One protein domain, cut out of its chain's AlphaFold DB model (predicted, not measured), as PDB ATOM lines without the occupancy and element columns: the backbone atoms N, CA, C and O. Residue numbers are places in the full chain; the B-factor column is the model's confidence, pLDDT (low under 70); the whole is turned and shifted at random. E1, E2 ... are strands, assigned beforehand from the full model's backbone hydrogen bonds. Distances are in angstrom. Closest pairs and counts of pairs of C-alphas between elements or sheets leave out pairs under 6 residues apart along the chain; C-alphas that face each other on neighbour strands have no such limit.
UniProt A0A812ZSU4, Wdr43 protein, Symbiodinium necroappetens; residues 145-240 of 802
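This is residues 145 to 240 of the 802 residues of the protein "Wdr43 protein" of Symbiodinium necroappetens (UniProt A0A812ZSU4). Two antiparallel sheets lie face to face as a sandwich, E1 E2 E3 E4 on one side and E5 E6 E7 on the other, drawn closest where edge strands E1 and E5 meet. A long loop, residues 169 to 183, joins E3 to E4, and a long tail, residues 224 to 240, follows E7. The printed part has 96 residues with seven named strands, E1 to E7 in chain order, and no named helix; it is all strand, with under half of the residues, 40, in named elements. It is compact, radius of gyration of the C-alphas 12.9 A, spanning 39 by 29 by 20 A.

Find C-alpha 145 at (27.345, -37.217, -41.682), where E1, residues 145 to 147, begins. Read on to E2, 154 to 159, 16.7 A long; E3, 164 to 168; and E4, 184 to 186. Then come E5, 195 to 201, 20.0 A; E6, 204 to 210, 20.4 A; and E7, 215 to 223, 25.0 A, ending at (23.895, -54.915, -31.999).

Each sheet is a meander, each strand the antiparallel neighbour of the one before. Look at N 146 and O 156, 3.0 A, for E1 and E2; N 155 and O 167, 2.9 A, for E2 and E3; N 164 and O 186, 2.9 A, for E3 and E4. In the twisted second sheet, see N 199 and O 206, 2.9 A, for E5 and E6, and N 207 and O 219, 2.9 A, for E6 and E7. Between the sheets, the closest C-alphas of E1 and E5 are Ala 146 and Asp 197, 5.4 A; of E4 and E7, Leu 186 and Phe 219, 7.7 A.

The C-alphas farthest apart, Gly 173 and Met 214, are 40.4 A apart. The printed part has no cut; the link E3 to E4 is long. Mean pLDDT of the printed part is 78.0, with residues 224 to 235 among those under 70.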
ATOM      1  N   LEU A 145      27.618 -35.859 -41.217       92.94
ATOM      2  CA  LEU A 145      27.345 -37.217 -41.682       92.94
ATOM      3  C   LEU A 145      28.516 -38.131 -41.301       92.94
ATOM      4  O   LEU A 145      29.667 -37.692 -41.327       92.94
ATOM      5  N   ALA A 146      28.218 -39.390 -40.989       91.31
ATOM      6  CA  ALA A 146      29.192 -40.473 -40.853       91.31
ATOM      7  C   ALA A 146      28.575 -41.790 -41.352       91.31
ATOM      8  O   ALA A 146      27.367 -41.993 -41.219       91.31
ATOM      9  N   VAL A 147      29.396 -42.674 -41.921       90.44
ATOM     10  CA  VAL A 147      28.994 -44.002 -42.415       90.44
ATOM     11  C   VAL A 147      29.873 -45.053 -41.745       90.44
ATOM     12  O   VAL A 147      31.082 -44.855 -41.647       90.44
ATOM     13  N   SER A 148      29.273 -46.151 -41.283       85.94
ATOM     14  CA  SER A 148      30.013 -47.297 -40.741       85.94
ATOM     15  C   SER A 148      30.569 -48.146 -41.878       85.94
ATOM     16  O   SER A 148      29.832 -48.484 -42.803       85.94
ATOM     17  N   GLY A 149      31.838 -48.539 -41.778       64.19
ATOM     18  CA  GLY A 149      32.398 -49.614 -42.597       64.19
ATOM     19  C   GLY A 149      32.113 -50.993 -41.992       64.19
ATOM     20  O   GLY A 149      31.981 -51.097 -40.773       64.19
ATOM     21  N   LEU A 150      32.110 -52.016 -42.857       57.97
ATOM     22  CA  LEU A 150      31.933 -53.458 -42.591       57.97
ATOM     23  C   LEU A 150      30.481 -53.960 -42.406       57.97
ATOM     24  O   LEU A 150      29.629 -53.279 -41.844       57.97
ATOM     25  N   THR A 151      30.250 -55.170 -42.945       53.16
ATOM     26  CA  THR A 151      29.059 -56.061 -42.883       53.16
ATOM     27  C   THR A 151      27.673 -55.442 -43.083       53.16
ATOM     28  O   THR A 151      27.013 -55.736 -44.079       53.16
ATOM     29  N   SER A 152      27.192 -54.630 -42.143       66.31
ATOM     30  CA  SER A 152      25.934 -53.887 -42.246       66.31
ATOM     31  C   SER A 152      26.235 -52.394 -42.240       66.31
ATOM     32  O   SER A 152      26.525 -51.828 -41.190       66.31
ATOM     33  N   GLU A 153      26.106 -51.720 -43.383       82.88
ATOM     34  CA  GLU A 153      26.320 -50.274 -43.415       82.88
ATOM     35  C   GLU A 153      25.235 -49.514 -42.635       82.88
ATOM     36  O   GLU A 153      24.030 -49.760 -42.754       82.88
ATOM     37  N   TRP A 154      25.677 -48.522 -41.870       87.88
ATOM     38  CA  TRP A 154      24.814 -47.588 -41.156       87.88
ATOM     39  C   TRP A 154      25.202 -46.158 -41.508       87.88
ATOM     40  O   TRP A 154      26.385 -45.842 -41.607       87.88
ATOM     41  N   LEU A 155      24.201 -45.290 -41.651       91.06
ATOM     42  CA  LEU A 155      24.361 -43.849 -41.827       91.06
ATOM     43  C   LEU A 155      23.953 -43.138 -40.532       91.06
ATOM     44  O   LEU A 155      22.865 -43.381 -40.008       91.06
ATOM     45  N   LEU A 156      24.799 -42.236 -40.042       92.19
ATOM     46  CA  LEU A 156      24.531 -41.317 -38.935       92.19
ATOM     47  C   LEU A 156      24.437 -39.889 -39.478       92.19
ATOM     48  O   LEU A 156      25.335 -39.451 -40.196       92.19
ATOM     49  N   SER A 157      23.403 -39.136 -39.088       92.25
ATOM     50  CA  SER A 157      23.338 -37.689 -39.340       92.25
ATOM     51  C   SER A 157      23.167 -36.870 -38.064       92.25
ATOM     52  O   SER A 157      22.368 -37.225 -37.189       92.25
ATOM     53  N   SER A 158      23.838 -35.721 -38.032       91.06
ATOM     54  CA  SER A 158      23.622 -34.618 -37.095       91.06
ATOM     55  C   SER A 158      22.831 -33.496 -37.766       91.06
ATOM     56  O   SER A 158      23.073 -33.161 -38.928       91.06
ATOM     57  N   SER A 159      21.913 -32.877 -37.030       88.12
ATOM     58  CA  SER A 159      21.211 -31.664 -37.460       88.12
ATOM     59  C   SER A 159      21.027 -30.744 -36.257       88.12
ATOM     60  O   SER A 159      20.768 -31.203 -35.143       88.12
ATOM     61  N   ILE A 160      21.157 -29.435 -36.466       83.25
ATOM     62  CA  ILE A 160      21.098 -28.454 -35.375       83.25
ATOM     63  C   ILE A 160      19.704 -28.492 -34.726       83.25
ATOM     64  O   ILE A 160      18.686 -28.474 -35.419       83.25
ATOM     65  N   GLY A 161      19.662 -28.573 -33.391       79.62
ATOM     66  CA  GLY A 161      18.420 -28.594 -32.608       79.62
ATOM     67  C   GLY A 161      17.570 -29.870 -32.727       79.62
ATOM     68  O   GLY A 161      16.445 -29.888 -32.230       79.62
ATOM     69  N   ALA A 162      18.074 -30.932 -33.362       85.75
ATOM     70  CA  ALA A 162      17.370 -32.205 -33.536       85.75
ATOM     71  C   ALA A 162      18.188 -33.381 -32.961       85.75
ATOM     72  O   ALA A 162      19.412 -33.287 -32.884       85.75
ATOM     73  N   PRO A 163      17.550 -34.497 -32.551       87.62
ATOM     74  CA  PRO A 163      18.273 -35.706 -32.159       87.62
ATOM     75  C   PRO A 163      19.082 -36.266 -33.334       87.62
ATOM     76  O   PRO A 163      18.653 -36.175 -34.487       87.62
ATOM     77  N   LEU A 164      20.217 -36.901 -33.030       90.06
ATOM     78  CA  LEU A 164      21.006 -37.618 -34.027       90.06
ATOM     79  C   LEU A 164      20.191 -38.804 -34.548       90.06
ATOM     80  O   LEU A 164      19.479 -39.471 -33.787       90.06
ATOM     81  N   LYS A 165      20.302 -39.084 -35.843       90.00
ATOM     82  CA  LYS A 165      19.524 -40.131 -36.512       90.00
ATOM     83  C   LYS A 165      20.438 -41.180 -37.111       90.00
ATOM     84  O   LYS A 165      21.427 -40.836 -37.750       90.00
ATOM     85  N   LEU A 166      20.074 -42.439 -36.900       89.06
ATOM     86  CA  LEU A 166      20.749 -43.611 -37.436       89.06
ATOM     87  C   LEU A 166      19.819 -44.343 -38.395       89.06
ATOM     88  O   LEU A 166      18.704 -44.703 -38.013       89.06
ATOM     89  N   TRP A 167      20.293 -44.616 -39.603       88.38
ATOM     90  CA  TRP A 167      19.613 -45.432 -40.605       88.38
ATOM     91  C   TRP A 167      20.444 -46.677 -40.888       88.38
ATOM     92  O   TRP A 167      21.632 -46.563 -41.182       88.38
ATOM     93  N   ARG A 168      19.814 -47.854 -40.838       86.12
ATOM     94  CA  ARG A 168      20.408 -49.074 -41.389       86.12
ATOM     95  C   ARG A 168      20.278 -49.007 -42.904       86.12
ATOM     96  O   ARG A 168      19.154 -48.951 -43.406       86.12
ATOM     97  N   LEU A 169      21.395 -49.005 -43.617       84.94
ATOM     98  CA  LEU A 169      21.376 -49.111 -45.067       84.94
ATOM     99  C   LEU A 169      21.144 -50.592 -45.445       84.94
ATOM    100  O   LEU A 169      21.631 -51.490 -44.756       84.94
ATOM    101  N   PRO A 170      20.359 -50.883 -46.496       77.81
ATOM    102  CA  PRO A 170      20.257 -52.227 -47.055       77.81
ATOM    103  C   PRO A 170      21.577 -52.621 -47.742       77.81
ATOM    104  O   PRO A 170      22.491 -51.803 -47.872       77.81
ATOM    105  N   ALA A 171      21.668 -53.864 -48.222       73.44
ATOM    106  CA  ALA A 171      22.833 -54.349 -48.963       73.44
ATOM    107  C   ALA A 171      23.190 -53.450 -50.169       73.44
ATOM    108  O   ALA A 171      22.328 -52.757 -50.726       73.44
ATOM    109  N   ALA A 172      24.463 -53.466 -50.571       68.06
ATOM    110  CA  ALA A 172      24.948 -52.708 -51.721       68.06
ATOM    111  C   ALA A 172      24.121 -53.028 -52.985       68.06
ATOM    112  O   ALA A 172      23.764 -54.176 -53.242       68.06
ATOM    113  N   GLY A 173      23.758 -51.990 -53.744       63.53
ATOM    114  CA  GLY A 173      22.887 -52.095 -54.922       63.53
ATOM    115  C   GLY A 173      21.374 -52.026 -54.650       63.53
ATOM    116  O   GLY A 173      20.614 -51.758 -55.578       63.53
ATOM    117  N   ALA A 174      20.907 -52.186 -53.406       69.75
ATOM    118  CA  ALA A 174      19.489 -52.016 -53.077       69.75
ATOM    119  C   ALA A 174      19.093 -50.531 -52.930       69.75
ATOM    120  O   ALA A 174      19.782 -49.751 -52.263       69.75
ATOM    121  N   SER A 175      17.945 -50.158 -53.517       67.88
ATOM    122  CA  SER A 175      17.379 -48.800 -53.456       67.88
ATOM    123  C   SER A 175      17.052 -48.361 -52.025       67.88
ATOM    124  O   SER A 175      16.401 -49.091 -51.274       67.88
ATOM    125  N   LEU A 176      17.415 -47.123 -51.675       73.75
ATOM    126  CA  LEU A 176      17.049 -46.498 -50.398       73.75
ATOM    127  C   LEU A 176      15.650 -45.854 -50.413       73.75
ATOM    128  O   LEU A 176      15.231 -45.297 -49.401       73.75
ATOM    129  N   SER A 177      14.903 -45.943 -51.522       64.25
ATOM    130  CA  SER A 177      13.596 -45.283 -51.706       64.25
ATOM    131  C   SER A 177      12.571 -45.580 -50.609       64.25
ATOM    132  O   SER A 177      11.718 -44.745 -50.341       64.25
ATOM    133  N   ASN A 178      12.667 -46.741 -49.954       63.28
ATOM    134  CA  ASN A 178      11.731 -47.175 -48.912       63.28
ATOM    135  C   ASN A 178      12.148 -46.721 -47.492       63.28
ATOM    136  O   ASN A 178      11.439 -46.986 -46.518       63.28
ATOM    137  N   LEU A 179      13.298 -46.050 -47.337       70.50
ATOM    138  CA  LEU A 179      13.934 -45.762 -46.045       70.50
ATOM    139  C   LEU A 179      13.447 -44.445 -45.401       70.50
ATOM    140  O   LEU A 179      14.225 -43.629 -44.911       70.50
ATOM    141  N   HIS A 180      12.127 -44.242 -45.361       65.25
ATOM    142  CA  HIS A 180      11.497 -42.984 -44.924       65.25
ATOM    143  C   HIS A 180      11.622 -42.654 -43.420       65.25
ATOM    144  O   HIS A 180      11.180 -41.588 -42.985       65.25
ATOM    145  N   LYS A 181      12.148 -43.562 -42.586       72.94
ATOM    146  CA  LYS A 181      12.251 -43.387 -41.126       72.94
ATOM    147  C   LYS A 181      13.598 -43.889 -40.611       72.94
ATOM    148  O   LYS A 181      14.056 -44.953 -41.011       72.94
ATOM    149  N   ALA A 182      14.185 -43.145 -39.674       77.56
ATOM    150  CA  ALA A 182      15.426 -43.528 -39.006       77.56
ATOM    151  C   ALA A 182      15.240 -44.795 -38.146       77.56
ATOM    152  O   ALA A 182      14.307 -44.901 -37.342       77.56
ATOM    153  N   SER A 183      16.167 -45.738 -38.294       80.81
ATOM    154  CA  SER A 183      16.223 -47.021 -37.588       80.81
ATOM    155  C   SER A 183      16.511 -46.881 -36.089       80.81
ATOM    156  O   SER A 183      16.017 -47.708 -35.322       80.81
ATOM    157  N   LYS A 184      17.242 -45.844 -35.641       82.62
ATOM    158  CA  LYS A 184      17.441 -45.446 -34.222       82.62
ATOM    159  C   LYS A 184      17.573 -43.907 -34.111       82.62
ATOM    160  O   LYS A 184      17.927 -43.247 -35.087       82.62
ATOM    161  N   CYS A 185      17.291 -43.337 -32.933       86.88
ATOM    162  CA  CYS A 185      17.482 -41.907 -32.635       86.88
ATOM    163  C   CYS A 185      18.265 -41.746 -31.327       86.88
ATOM    164  O   CYS A 185      17.856 -42.298 -30.306       86.88
ATOM    165  N   LEU A 186      19.338 -40.957 -31.341       87.50
ATOM    166  CA  LEU A 186      20.178 -40.673 -30.176       87.50
ATOM    167  C   LEU A 186      19.983 -39.215 -29.739       87.50
ATOM    168  O   LEU A 186      19.678 -38.338 -30.552       87.50
ATOM    169  N   LYS A 187      20.138 -38.934 -28.448       86.19
ATOM    170  CA  LYS A 187      20.085 -37.569 -27.917       86.19
ATOM    171  C   LYS A 187      21.270 -36.780 -28.479       86.19
ATOM    172  O   LYS A 187      22.401 -37.221 -28.358       86.19
ATOM    173  N   ALA A 188      21.019 -35.624 -29.088       83.31
ATOM    174  CA  ALA A 188      22.101 -34.757 -29.550       83.31
ATOM    175  C   ALA A 188      22.711 -33.945 -28.388       83.31
ATOM    176  O   ALA A 188      21.987 -33.632 -27.431       83.31
ATOM    177  N   PRO A 189      23.996 -33.549 -28.491       82.50
ATOM    178  CA  PRO A 189      24.606 -32.561 -27.603       82.50
ATOM    179  C   PRO A 189      23.811 -31.250 -27.576       82.50
ATOM    180  O   PRO A 189      23.185 -30.874 -28.571       82.50
ATOM    181  N   ALA A 190      23.866 -30.512 -26.465       71.88
ATOM    182  CA  ALA A 190      23.055 -29.303 -26.273       71.88
ATOM    183  C   ALA A 190      23.352 -28.187 -27.299       71.88
ATOM    184  O   ALA A 190      22.436 -27.468 -27.696       71.88
ATOM    185  N   GLY A 191      24.603 -28.067 -27.762       68.88
ATOM    186  CA  GLY A 191      24.999 -27.146 -28.837       68.88
ATOM    187  C   GLY A 191      24.740 -27.657 -30.264       68.88
ATOM    188  O   GLY A 191      24.964 -26.920 -31.222       68.88
ATOM    189  N   GLY A 192      24.270 -28.902 -30.419       79.06
ATOM    190  CA  GLY A 192      24.310 -29.653 -31.677       79.06
ATOM    191  C   GLY A 192      25.701 -30.242 -31.951       79.06
ATOM    192  O   GLY A 192      26.717 -29.664 -31.575       79.06
ATOM    193  N   ALA A 193      25.769 -31.406 -32.604       84.62
ATOM    194  CA  ALA A 193      27.058 -32.041 -32.881       84.62
ATOM    195  C   ALA A 193      27.756 -31.378 -34.083       84.62
ATOM    196  O   ALA A 193      27.246 -31.417 -35.210       84.62
ATOM    197  N   ALA A 194      28.925 -30.793 -33.817       83.19
ATOM    198  CA  ALA A 194      29.849 -30.190 -34.775       83.19
ATOM    199  C   ALA A 194      30.664 -31.246 -35.543       83.19
ATOM    200  O   ALA A 194      31.028 -31.031 -36.699       83.19
ATOM    201  N   HIS A 195      30.921 -32.397 -34.917       89.56
ATOM    202  CA  HIS A 195      31.472 -33.589 -35.553       89.56
ATOM    203  C   HIS A 195      30.727 -34.827 -35.045       89.56
ATOM    204  O   HIS A 195      30.336 -34.902 -33.881       89.56
ATOM    205  N   VAL A 196      30.545 -35.800 -35.935       92.06
ATOM    206  CA  VAL A 196      30.027 -37.134 -35.624       92.06
ATOM    207  C   VAL A 196      30.914 -38.186 -36.274       92.06
ATOM    208  O   VAL A 196      31.484 -37.933 -37.340       92.06
ATOM    209  N   ASP A 197      31.024 -39.338 -35.624       91.19
ATOM    210  CA  ASP A 197      31.765 -40.510 -36.097       91.19
ATOM    211  C   ASP A 197      30.951 -41.778 -35.807       91.19
ATOM    212  O   ASP A 197      30.134 -41.792 -34.880       91.19
ATOM    213  N   LEU A 198      31.146 -42.823 -36.612       89.94
ATOM    214  CA  LEU A 198      30.389 -44.071 -36.526       89.94
ATOM    215  C   LEU A 198      31.299 -45.257 -36.860       89.94
ATOM    216  O   LEU A 198      31.967 -45.241 -37.891       89.94
ATOM    217  N   CYS A 199      31.294 -46.283 -36.013       85.88
ATOM    218  CA  CYS A 199      32.049 -47.521 -36.209       85.88
ATOM    219  C   CYS A 199      31.203 -48.735 -35.790       85.88
ATOM    220  O   CYS A 199      30.290 -48.603 -34.970       85.88
ATOM    221  N   CYS A 200      31.515 -49.915 -36.322       80.69
ATOM    222  CA  CYS A 200      30.989 -51.196 -35.852       80.69
ATOM    223  C   CYS A 200      32.146 -52.013 -35.269       80.69
ATOM    224  O   CYS A 200      33.221 -52.067 -35.864       80.69
ATOM    225  N   PHE A 201      31.930 -52.620 -34.105       74.88
ATOM    226  CA  PHE A 201      32.896 -53.454 -33.392       74.88
ATOM    227  C   PHE A 201      32.175 -54.659 -32.807       74.88
ATOM    228  O   PHE A 201      31.180 -54.484 -32.108       74.88
ATOM    229  N   ASP A 202      32.666 -55.870 -33.072       72.19
ATOM    230  CA  ASP A 202      32.115 -57.124 -32.531       72.19
ATOM    231  C   ASP A 202      30.601 -57.299 -32.792       72.19
ATOM    232  O   ASP A 202      29.864 -57.882 -31.997       72.19
ATOM    233  N   GLY A 203      30.111 -56.747 -33.909       72.44
ATOM    234  CA  GLY A 203      28.688 -56.718 -34.256       72.44
ATOM    235  C   GLY A 203      27.852 -55.693 -33.475       72.44
ATOM    236  O   GLY A 203      26.625 -55.723 -33.576       72.44
ATOM    237  N   CYS A 204      28.468 -54.781 -32.719       78.50
ATOM    238  CA  CYS A 204      27.833 -53.669 -32.009       78.50
ATOM    239  C   CYS A 204      28.142 -52.320 -32.674       78.50
ATOM    240  O   CYS A 204      29.285 -52.001 -32.998       78.50
ATOM    241  N   LEU A 205      27.102 -51.503 -32.853       85.56
ATOM    242  CA  LEU A 205      27.190 -50.197 -33.498       85.56
ATOM    243  C   LEU A 205      27.520 -49.104 -32.473       85.56
ATOM    244  O   LEU A 205      26.821 -48.956 -31.472       85.56
ATOM    245  N   MET A 206      28.539 -48.297 -32.750       87.75
ATOM    246  CA  MET A 206      29.083 -47.306 -31.820       87.75
ATOM    247  C   MET A 206      29.177 -45.933 -32.481       87.75
ATOM    248  O   MET A 206      29.711 -45.805 -33.583       87.75
ATOM    249  N   ALA A 207      28.674 -44.900 -31.807       90.75
ATOM    250  CA  ALA A 207      28.666 -43.529 -32.315       90.75
ATOM    251  C   ALA A 207      29.338 -42.549 -31.346       90.75
ATOM    252  O   ALA A 207      29.168 -42.642 -30.129       90.75
ATOM    253  N   LEU A 208      30.039 -41.560 -31.905       92.00
ATOM    254  CA  LEU A 208      30.558 -40.395 -31.183       92.00
ATOM    255  C   LEU A 208      29.907 -39.110 -31.697       92.00
ATOM    256  O   LEU A 208      29.663 -38.960 -32.897       92.00
ATOM    257  N   ALA A 209      29.706 -38.149 -30.797       92.38
ATOM    258  CA  ALA A 209      29.300 -36.791 -31.133       92.38
ATOM    259  C   ALA A 209      30.054 -35.759 -30.278       92.38
ATOM    260  O   ALA A 209      29.974 -35.791 -29.053       92.38
ATOM    261  N   SER A 210      30.745 -34.813 -30.920       90.69
ATOM    262  CA  SER A 210      31.339 -33.644 -30.255       90.69
ATOM    263  C   SER A 210      30.639 -32.362 -30.704       90.69
ATOM    264  O   SER A 210      30.301 -32.198 -31.877       90.69
ATOM    265  N   ASP A 211      30.433 -31.427 -29.780       86.25
ATOM    266  CA  ASP A 211      29.833 -30.106 -30.024       86.25
ATOM    267  C   ASP A 211      30.873 -28.969 -30.113       86.25
ATOM    268  O   ASP A 211      30.528 -27.814 -30.360       86.25
ATOM    269  N   GLY A 212      32.162 -29.285 -29.944       83.94
ATOM    270  CA  GLY A 212      33.242 -28.299 -29.865       83.94
ATOM    271  C   GLY A 212      33.481 -27.732 -28.458       83.94
ATOM    272  O   GLY A 212      34.265 -26.784 -28.312       83.94
ATOM    273  N   ALA A 213      32.810 -28.268 -27.432       88.19
ATOM    274  CA  ALA A 213      33.078 -27.994 -26.026       88.19
ATOM    275  C   ALA A 213      34.130 -28.970 -25.458       88.19
ATOM    276  O   ALA A 213      34.965 -29.508 -26.182       88.19
ATOM    277  N   MET A 214      34.134 -29.147 -24.136       89.75
ATOM    278  CA  MET A 214      35.131 -29.932 -23.391       89.75
ATOM    279  C   MET A 214      34.695 -31.393 -23.167       89.75
ATOM    280  O   MET A 214      35.163 -32.054 -22.241       89.75
ATOM    281  N   GLN A 215      33.734 -31.878 -23.959       90.00
ATOM    282  CA  GLN A 215      33.109 -33.192 -23.806       90.00
ATOM    283  C   GLN A 215      32.783 -33.811 -25.171       90.00
ATOM    284  O   GLN A 215      32.541 -33.101 -26.148       90.00
ATOM    285  N   VAL A 216      32.757 -35.142 -25.224       91.81
ATOM    286  CA  VAL A 216      32.291 -35.933 -26.369       91.81
ATOM    287  C   VAL A 216      31.294 -36.969 -25.854       91.81
ATOM    288  O   VAL A 216      31.608 -37.746 -24.953       91.81
ATOM    289  N   ASP A 217      30.089 -36.985 -26.417       91.69
ATOM    290  CA  ASP A 217      29.076 -37.989 -26.101       91.69
ATOM    291  C   ASP A 217      29.382 -39.293 -26.860       91.69
ATOM    292  O   ASP A 217      29.475 -39.293 -28.092       91.69
ATOM    293  N   PHE A 218      29.510 -40.404 -26.130       91.75
ATOM    294  CA  PHE A 218      29.631 -41.756 -26.680       91.75
ATOM    295  C   PHE A 218      28.315 -42.522 -26.521       91.75
ATOM    296  O   PHE A 218      27.713 -42.551 -25.440       91.75
ATOM    297  N   PHE A 219      27.893 -43.185 -27.594       89.31
ATOM    298  CA  PHE A 219      26.686 -43.998 -27.645       89.31
ATOM    299  C   PHE A 219      27.034 -45.415 -28.090       89.31
ATOM    300  O   PHE A 219      27.458 -45.633 -29.226       89.31
ATOM    301  N   ASP A 220      26.764 -46.373 -27.213       85.81
ATOM    302  CA  ASP A 220      26.560 -47.759 -27.608       85.81
ATOM    303  C   ASP A 220      25.130 -47.872 -28.157       85.81
ATOM    304  O   ASP A 220      24.147 -47.705 -27.427       85.81
ATOM    305  N   ALA A 221      25.001 -48.069 -29.468       78.19
ATOM    306  CA  ALA A 221      23.712 -48.222 -30.130       78.19
ATOM    307  C   ALA A 221      23.233 -49.689 -30.146       78.19
ATOM    308  O   ALA A 221      22.173 -49.967 -30.722       78.19
ATOM    309  N   GLY A 222      23.963 -50.613 -29.514       75.25
ATOM    310  CA  GLY A 222      23.666 -52.040 -29.457       75.25
ATOM    311  C   GLY A 222      23.933 -52.778 -30.776       75.25
ATOM    312  O   GLY A 222      24.476 -52.201 -31.724       75.25
ATOM    313  N   PRO A 223      23.523 -54.055 -30.880       71.12
ATOM    314  CA  PRO A 223      23.895 -54.915 -31.999       71.12
ATOM    315  C   PRO A 223      23.402 -54.397 -33.359       71.12
ATOM    316  O   PRO A 223      22.245 -53.978 -33.507       71.12
ATOM    317  N   GLU A 224      24.269 -54.485 -34.373       67.25
ATOM    318  CA  GLU A 224      24.055 -54.024 -35.754       67.25
ATOM    319  C   GLU A 224      22.823 -54.670 -36.404       67.25
ATOM    320  O   GLU A 224      22.143 -54.068 -37.237       67.25
ATOM    321  N   ASN A 225      22.495 -55.894 -35.983       61.28
ATOM    322  CA  ASN A 225      21.392 -56.669 -36.531       61.28
ATOM    323  C   ASN A 225      20.030 -56.290 -35.929       61.28
ATOM    324  O   ASN A 225      19.003 -56.461 -36.590       61.28
ATOM    325  N   GLN A 226      19.997 -55.679 -34.738       61.69
ATOM    326  CA  GLN A 226      18.768 -55.150 -34.136       61.69
ATOM    327  C   GLN A 226      18.466 -53.740 -34.673       61.69
ATOM    328  O   GLN A 226      18.664 -52.723 -34.003       61.69
ATOM    329  N   GLY A 227      17.988 -53.690 -35.921       52.09
ATOM    330  CA  GLY A 227      17.724 -52.459 -36.681       52.09
ATOM    331  C   GLY A 227      16.320 -52.345 -37.288       52.09
ATOM    332  O   GLY A 227      16.153 -51.631 -38.274       52.09
ATOM    333  N   GLY A 228      15.326 -53.058 -36.748       49.72
ATOM    334  CA  GLY A 228      13.954 -53.072 -37.273       49.72
ATOM    335  C   GLY A 228      13.267 -51.695 -37.289       49.72
ATOM    336  O   GLY A 228      13.503 -50.847 -36.424       49.72
ATOM    337  N   VAL A 229      12.381 -51.481 -38.271       48.06
ATOM    338  CA  VAL A 229      11.623 -50.230 -38.461       48.06
ATOM    339  C   VAL A 229      10.582 -50.057 -37.351       48.06
ATOM    340  O   VAL A 229       9.437 -50.496 -37.460       48.06
ATOM    341  N   ALA A 230      10.965 -49.394 -36.261       44.78
ATOM    342  CA  ALA A 230      10.075 -49.213 -35.119       44.78
ATOM    343  C   ALA A 230       8.852 -48.344 -35.451       44.78
ATOM    344  O   ALA A 230       8.959 -47.233 -35.978       44.78
ATOM    345  N   HIS A 231       7.676 -48.844 -35.083       38.81
ATOM    346  CA  HIS A 231       6.414 -48.123 -35.175       38.81
ATOM    347  C   HIS A 231       6.150 -47.374 -33.861       38.81
ATOM    348  O   HIS A 231       5.652 -47.953 -32.901       38.81
ATOM    349  N   GLY A 232       6.500 -46.085 -33.792       42.97
ATOM    350  CA  GLY A 232       6.185 -45.254 -32.624       42.97
ATOM    351  C   GLY A 232       6.954 -43.934 -32.534       42.97
ATOM    352  O   GLY A 232       7.939 -43.707 -33.236       42.97
ATOM    353  N   LYS A 233       6.498 -43.051 -31.637       43.78
ATOM    354  CA  LYS A 233       7.149 -41.775 -31.305       43.78
ATOM    355  C   LYS A 233       8.257 -42.056 -30.277       43.78
ATOM    356  O   LYS A 233       7.970 -42.228 -29.098       43.78
ATOM    357  N   ARG A 234       9.507 -42.186 -30.728       60.50
ATOM    358  CA  ARG A 234      10.640 -42.598 -29.879       60.50
ATOM    359  C   ARG A 234      11.200 -41.468 -29.016       60.50
ATOM    360  O   ARG A 234      11.442 -40.367 -29.510       60.50
ATOM    361  N   THR A 235      11.502 -41.789 -27.762       63.66
ATOM    362  CA  THR A 235      12.449 -41.041 -26.929       63.66
ATOM    363  C   THR A 235      13.878 -41.246 -27.464       63.66
ATOM    364  O   THR A 235      14.221 -42.369 -27.836       63.66
ATOM    365  N   PRO A 236      14.722 -40.200 -27.558       75.19
ATOM    366  CA  PRO A 236      16.115 -40.363 -27.977       75.19
ATOM    367  C   PRO A 236      16.950 -41.069 -26.900       75.19
ATOM    368  O   PRO A 236      16.880 -40.685 -25.731       75.19
ATOM    369  N   THR A 237      17.774 -42.044 -27.286       79.94
ATOM    370  CA  THR A 237      18.702 -42.723 -26.364       79.94
ATOM    371  C   THR A 237      19.743 -41.731 -25.839       79.94
ATOM    372  O   THR A 237      20.377 -41.030 -26.627       79.94
ATOM    373  N   SER A 238      19.926 -41.637 -24.519       78.31
ATOM    374  CA  SER A 238      20.992 -40.825 -23.915       78.31
ATOM    375  C   SER A 238      22.381 -41.406 -24.186       78.31
ATOM    376  O   SER A 238      22.497 -42.604 -24.429       78.31
ATOM    377  N   SER A 239      23.429 -40.588 -24.083       80.06
ATOM    378  CA  SER A 239      24.811 -41.067 -24.146       80.06
ATOM    379  C   SER A 239      25.094 -42.112 -23.065       80.06
ATOM    380  O   SER A 239      24.731 -41.939 -21.895       80.06
ATOM    381  N   THR A 240      25.724 -43.206 -23.496       81.12
ATOM    382  CA  THR A 240      26.168 -44.327 -22.658       81.12
ATOM    383  C   THR A 240      27.324 -43.879 -21.773       81.12
ATOM    384  O   THR A 240      27.344 -44.170 -20.579       81.12
TER     385      THR A 240